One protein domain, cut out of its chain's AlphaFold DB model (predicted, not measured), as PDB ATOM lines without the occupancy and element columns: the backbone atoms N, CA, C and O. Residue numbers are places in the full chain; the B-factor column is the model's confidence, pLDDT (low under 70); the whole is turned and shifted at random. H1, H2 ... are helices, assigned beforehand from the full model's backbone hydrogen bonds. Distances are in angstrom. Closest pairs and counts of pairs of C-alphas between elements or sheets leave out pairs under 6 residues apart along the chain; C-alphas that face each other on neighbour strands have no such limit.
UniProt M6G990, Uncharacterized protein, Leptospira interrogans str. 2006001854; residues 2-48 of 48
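What this domain is: This is residues 2 to 48 of the 48 residues of an uncharacterized protein of Leptospira interrogans str. 2006001854 (UniProt M6G990). This is a small fold with little regular structure: two short helices, H1 and H2, are set on opposite sides of the middle, with loops making up the rest. The long opening stretch, residues 2 to 18, runs out towards residues 11 and 12 and folds back to H1. The printed part has 47 residues with two named helices, H1 then H2, and no named strand; the class is all helix, with 16 residues in named elements, under half. It is compact, with a radius of gyration of the C-alphas of 10.5 A, and spans 27 by 23 by 18 A.

Where its parts are: Find C-alpha 19 at (125.946, 132.102, 149.033); from there H1, residues 19 to 27, runs 12.3 A. H2, residues 35 to 41, runs 10.1 A to C-alpha 41 at (138.881, 134.610, 139.624).

How they stand to each other: Look from H1 to H2 and you find them apart, with no C-alpha of one within 8 A of the other. A short link of 7 residues joins them. In H1 every O i to N i+4 pair is within hydrogen-bond range; in H2 1 of 3 is, beside 3 of 4 O i to N i+3 pairs.

The domain as a whole: The two C-alphas farthest apart, those of Lys 2 and Glu 12, are 29.1 A apart. The printed part has no cut. Look at residues 43 to 48 for pLDDT under 70.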
ATOM      1  N   LYS A   2     122.349 151.662 136.583       83.62
ATOM      2  CA  LYS A   2     122.564 150.269 137.031       83.62
ATOM      3  C   LYS A   2     123.203 150.283 138.422       83.62
ATOM      4  O   LYS A   2     124.109 151.075 138.654       83.62
ATOM      5  N   ALA A   3     122.716 149.435 139.325       91.06
ATOM      6  CA  ALA A   3     123.278 149.291 140.665       91.06
ATOM      7  C   ALA A   3     124.621 148.545 140.620       91.06
ATOM      8  O   ALA A   3     124.818 147.669 139.777       91.06
ATOM      9  N   VAL A   4     125.518 148.889 141.542       93.88
ATOM     10  CA  VAL A   4     126.784 148.180 141.762       93.88
ATOM     11  C   VAL A   4     126.656 147.371 143.046       93.88
ATOM     12  O   VAL A   4     126.229 147.904 144.069       93.88
ATOM     13  N   THR A   5     127.036 146.096 142.995       95.88
ATOM     14  CA  THR A   5     127.101 145.236 144.179       95.88
ATOM     15  C   THR A   5     128.535 145.189 144.683       95.88
ATOM     16  O   THR A   5     129.436 144.802 143.941       95.88
ATOM     17  N   VAL A   6     128.747 145.561 145.945       95.69
ATOM     18  CA  VAL A   6     130.052 145.459 146.607       95.69
ATOM     19  C   VAL A   6     130.081 144.178 147.432       95.69
ATOM     20  O   VAL A   6     129.189 143.939 148.244       95.69
ATOM     21  N   VAL A   7     131.107 143.356 147.221       95.38
ATOM     22  CA  VAL A   7     131.323 142.100 147.947       95.38
ATOM     23  C   VAL A   7     132.615 142.214 148.749       95.38
ATOM     24  O   VAL A   7     133.670 142.501 148.187       95.38
ATOM     25  N   GLY A   8     132.530 141.992 150.061       94.19
ATOM     26  CA  GLY A   8     133.707 141.831 150.913       94.19
ATOM     27  C   GLY A   8     134.329 140.449 150.712       94.19
ATOM     28  O   GLY A   8     133.608 139.455 150.652       94.19
ATOM     29  N   MET A   9     135.654 140.391 150.610       93.31
ATOM     30  CA  MET A   9     136.411 139.157 150.407       93.31
ATOM     31  C   MET A   9     137.564 139.090 151.410       93.31
ATOM     32  O   MET A   9     138.344 140.035 151.526       93.31
ATOM     33  N   GLY A  10     137.641 137.973 152.134       91.69
ATOM     34  CA  GLY A  10     138.763 137.644 153.010       91.69
ATOM     35  C   GLY A  10     139.866 136.886 152.274       91.69
ATOM     36  O   GLY A  10     139.789 136.665 151.066       91.69
ATOM     37  N   ASP A  11     140.879 136.455 153.018       93.81
ATOM     38  CA  ASP A  11     142.072 135.816 152.447       93.81
ATOM     39  C   ASP A  11     141.804 134.412 151.877       93.81
ATOM     40  O   ASP A  11     142.525 133.962 150.993       93.81
ATOM     41  N   GLU A  12     140.709 133.771 152.298       92.06
ATOM     42  CA  GLU A  12     140.240 132.486 151.757       92.06
ATOM     43  C   GLU A  12     139.666 132.593 150.333       92.06
ATOM     44  O   GLU A  12     139.377 131.577 149.707       92.06
ATOM     45  N   GLY A  13     139.457 133.805 149.802       91.44
ATOM     46  CA  GLY A  13     138.939 134.011 148.448       91.44
ATOM     47  C   GLY A  13     137.516 133.476 148.243       91.44
ATOM     48  O   GLY A  13     136.636 133.655 149.088       91.44
ATOM     49  N   CYS A  14     137.270 132.835 147.093       92.06
ATOM     50  CA  CYS A  14     135.953 132.319 146.695       92.06
ATOM     51  C   CYS A  14     135.321 131.332 147.704       92.06
ATOM     52  O   CYS A  14     134.130 131.492 147.982       92.06
ATOM     53  N   PRO A  15     136.056 130.359 148.287       93.31
ATOM     54  CA  PRO A  15     135.545 129.488 149.352       93.31
ATOM     55  C   PRO A  15     134.965 130.209 150.575       93.31
ATOM     56  O   PRO A  15     134.044 129.694 151.203       93.31
ATOM     57  N   GLY A  16     135.482 131.395 150.915       93.75
ATOM     58  CA  GLY A  16     135.022 132.175 152.067       93.75
ATOM     59  C   GLY A  16     133.762 133.008 151.808       93.75
ATOM     60  O   GLY A  16     133.281 133.690 152.714       93.75
ATOM     61  N   LEU A  17     133.232 133.010 150.580       95.12
ATOM     62  CA  LEU A  17     132.067 133.816 150.233       95.12
ATOM     63  C   LEU A  17     130.774 133.183 150.749       95.12
ATOM     64  O   LEU A  17     130.533 131.985 150.617       95.12
ATOM     65  N   SER A  18     129.872 134.027 151.252       96.19
ATOM     66  CA  SER A  18     128.490 133.609 151.485       96.19
ATOM     67  C   SER A  18     127.795 133.267 150.164       96.19
ATOM     68  O   SER A  18     128.145 133.791 149.102       96.19
ATOM     69  N   SER A  19     126.729 132.465 150.223       96.25
ATOM     70  CA  SER A  19     125.946 132.102 149.033       96.25
ATOM     71  C   SER A  19     125.407 133.322 148.275       96.25
ATOM     72  O   SER A  19     125.303 133.294 147.050       96.25
ATOM     73  N   ILE A  20     125.092 134.417 148.979       96.12
ATOM     74  CA  ILE A  20     124.628 135.670 148.365       96.12
ATOM     75  C   ILE A  20     125.768 136.338 147.588       96.12
ATOM     76  O   ILE A  20     125.578 136.736 146.438       96.12
ATOM     77  N   ALA A  21     126.955 136.423 148.192       96.00
ATOM     78  CA  ALA A  21     128.137 137.002 147.568       96.00
ATOM     79  C   ALA A  21     128.592 136.191 146.345       96.00
ATOM     80  O   ALA A  21     128.793 136.759 145.272       96.00
ATOM     81  N   ALA A  22     128.669 134.865 146.472       95.00
ATOM     82  CA  ALA A  22     129.039 133.976 145.375       95.00
ATOM     83  C   ALA A  22     128.064 134.091 144.188       95.00
ATOM     84  O   ALA A  22     128.485 134.195 143.037       95.00
ATOM     85  N   ASN A  23     126.756 134.156 144.460       95.50
ATOM     86  CA  ASN A  23     125.736 134.326 143.424       95.50
ATOM     87  C   ASN A  23     125.822 135.703 142.739       95.50
ATOM     88  O   ASN A  23     125.641 135.803 141.525       95.50
ATOM     89  N   ALA A  24     126.117 136.766 143.495       95.31
ATOM     90  CA  ALA A  24     126.322 138.099 142.931       95.31
ATOM     91  C   ALA A  24     127.530 138.135 141.983       95.31
ATOM     92  O   ALA A  24     127.420 138.677 140.884       95.31
ATOM     93  N   VAL A  25     128.642 137.508 142.375       94.19
ATOM     94  CA  VAL A  25     129.844 137.376 141.540       94.19
ATOM     95  C   VAL A  25     129.555 136.562 140.277       94.19
ATOM     96  O   VAL A  25     129.872 137.013 139.182       94.19
ATOM     97  N   ALA A  26     128.890 135.407 140.393       93.19
ATOM     98  CA  ALA A  26     128.588 134.536 139.253       93.19
ATOM     99  C   ALA A  26     127.675 135.189 138.195       93.19
ATOM    100  O   ALA A  26     127.736 134.847 137.013       93.19
ATOM    101  N   LYS A  27     126.815 136.127 138.609       93.25
ATOM    102  CA  LYS A  27     125.925 136.893 137.717       93.25
ATOM    103  C   LYS A  27     126.560 138.172 137.178       93.25
ATOM    104  O   LYS A  27     125.978 138.805 136.292       93.25
ATOM    105  N   ALA A  28     127.702 138.588 137.720       93.75
ATOM    106  CA  ALA A  28     128.365 139.801 137.290       93.75
ATOM    107  C   ALA A  28     128.905 139.634 135.864       93.75
ATOM    108  O   ALA A  28     129.488 138.616 135.506       93.75
ATOM    109  N   GLN A  29     128.710 140.664 135.044       93.00
ATOM    110  CA  GLN A  29     129.315 140.735 133.710       93.00
ATOM    111  C   GLN A  29     130.752 141.253 133.773       93.00
ATOM    112  O   GLN A  29     131.556 140.955 132.900       93.00
ATOM    113  N   ILE A  30     131.055 142.057 134.794       92.50
ATOM    114  CA  ILE A  30     132.347 142.700 134.999       92.50
ATOM    115  C   ILE A  30     132.668 142.591 136.485       92.50
ATOM    116  O   ILE A  30     131.838 142.946 137.325       92.50
ATOM    117  N   LEU A  31     133.877 142.128 136.795       94.19
ATOM    118  CA  LEU A  31     134.454 142.194 138.133       94.19
ATOM    119  C   LEU A  31     135.494 143.313 138.151       94.19
ATOM    120  O   LEU A  31     136.370 143.366 137.292       94.19
ATOM    121  N   ALA A  32     135.391 144.208 139.128       94.25
ATOM    122  CA  ALA A  32     136.338 145.295 139.336       94.25
ATOM    123  C   ALA A  32     136.849 145.246 140.778       94.25
ATOM    124  O   ALA A  32     136.064 145.101 141.715       94.25
ATOM    125  N   GLY A  33     138.162 145.360 140.961       93.19
ATOM    126  CA  GLY A  33     138.783 145.286 142.279       93.19
ATOM    127  C   GLY A  33     140.306 145.309 142.221       93.19
ATOM    128  O   GLY A  33     140.907 145.360 141.152       93.19
ATOM    129  N   GLY A  34     140.938 145.279 143.394       93.00
ATOM    130  CA  GLY A  34     142.394 145.159 143.495       93.00
ATOM    131  C   GLY A  34     142.893 143.805 142.988       93.00
ATOM    132  O   GLY A  34     142.211 142.794 143.166       93.00
ATOM    133  N   LYS A  35     144.107 143.785 142.420       91.12
ATOM    134  CA  LYS A  35     144.744 142.595 141.826       91.12
ATOM    135  C   LYS A  35     144.608 141.342 142.696       91.12
ATOM    136  O   LYS A  35     144.128 140.327 142.217       91.12
ATOM    137  N   ARG A  36     144.910 141.459 143.993       90.69
ATOM    138  CA  ARG A  36     144.799 140.369 144.977       90.69
ATOM    139  C   ARG A  36     143.428 139.679 144.982       90.69
ATOM    140  O   ARG A  36     143.370 138.468 145.109       90.69
ATOM    141  N   HIS A  37     142.335 140.434 144.856       91.88
ATOM    142  CA  HIS A  37     140.985 139.864 144.855       91.88
ATOM    143  C   HIS A  37     140.627 139.265 143.492       91.88
ATOM    144  O   HIS A  37     139.982 138.225 143.428       91.88
ATOM    145  N   LEU A  38     141.047 139.919 142.404       91.69
ATOM    146  CA  LEU A  38     140.791 139.442 141.044       91.69
ATOM    147  C   LEU A  38     141.578 138.169 140.717       91.69
ATOM    148  O   LEU A  38     141.068 137.332 139.978       91.69
ATOM    149  N   ASP A  39     142.762 137.989 141.310       92.38
ATOM    150  CA  ASP A  39     143.598 136.803 141.115       92.38
ATOM    151  C   ASP A  39     142.869 135.499 141.532       92.38
ATOM    152  O   ASP A  39     143.092 134.455 140.921       92.38
ATOM    153  N   PHE A  40     141.904 135.554 142.466       90.50
ATOM    154  CA  PHE A  40     141.042 134.410 142.828       90.50
ATOM    155  C   PHE A  40     140.041 133.997 141.733       90.50
ATOM    156  O   PHE A  40     139.458 132.913 141.810       90.50
ATOM    157  N   PHE A  41     139.829 134.838 140.718       86.75
ATOM    158  CA  PHE A  41     138.881 134.610 139.624       86.75
ATOM    159  C   PHE A  41     139.555 134.314 138.279       86.75
ATOM    160  O   PHE A  41     138.853 133.955 137.334       86.75
ATOM    161  N   LEU A  42     140.889 134.407 138.189       71.00
ATOM    162  CA  LEU A  42     141.656 134.319 136.934       71.00
ATOM    163  C   LEU A  42     141.597 132.959 136.209       71.00
ATOM    164  O   LEU A  42     142.060 132.864 135.079       71.00
ATOM    165  N   ASN A  43     140.986 131.931 136.805       57.09
ATOM    166  CA  ASN A  43     140.730 130.643 136.143       57.09
ATOM    167  C   ASN A  43     139.289 130.488 135.622       57.09
ATOM    168  O   ASN A  43     138.932 129.433 135.099       57.09
ATOM    169  N   SER A  44     138.440 131.506 135.772       46.22
ATOM    170  CA  SER A  44     137.126 131.516 135.126       46.22
ATOM    171  C   SER A  44     137.325 131.915 133.664       46.22
ATOM    172  O   SER A  44     137.988 132.924 133.427       46.22
ATOM    173  N   PRO A  45     136.806 131.153 132.683       44.41
ATOM    174  CA  PRO A  45     137.052 131.437 131.280       44.41
ATOM    175  C   PRO A  45     136.601 132.863 131.001       44.41
ATOM    176  O   PRO A  45     135.440 133.207 131.239       44.41
ATOM    177  N   GLU A  46     137.542 133.682 130.535       44.75
ATOM    178  CA  GLU A  46     137.254 134.963 129.920       44.75
ATOM    179  C   GLU A  46     136.079 134.739 128.970       44.75
ATOM    180  O   GLU A  46     136.196 134.032 127.963       44.75
ATOM    181  N   LYS A  47     134.909 135.276 129.316       46.25
ATOM    182  CA  LYS A  47     133.853 135.423 128.329       46.25
ATOM    183  C   LYS A  47     134.359 136.459 127.330       46.25
ATOM    184  O   LYS A  47     134.207 137.656 127.560       46.25
ATOM    185  N   LYS A  48     135.036 135.959 126.291       36.97
ATOM    186  CA  LYS A  48     135.116 136.597 124.977       36.97
ATOM    187  C   LYS A  48     133.719 136.964 124.493       36.97
ATOM    188  O   LYS A  48     132.780 136.177 124.761       36.97
TER     189      LYS A  48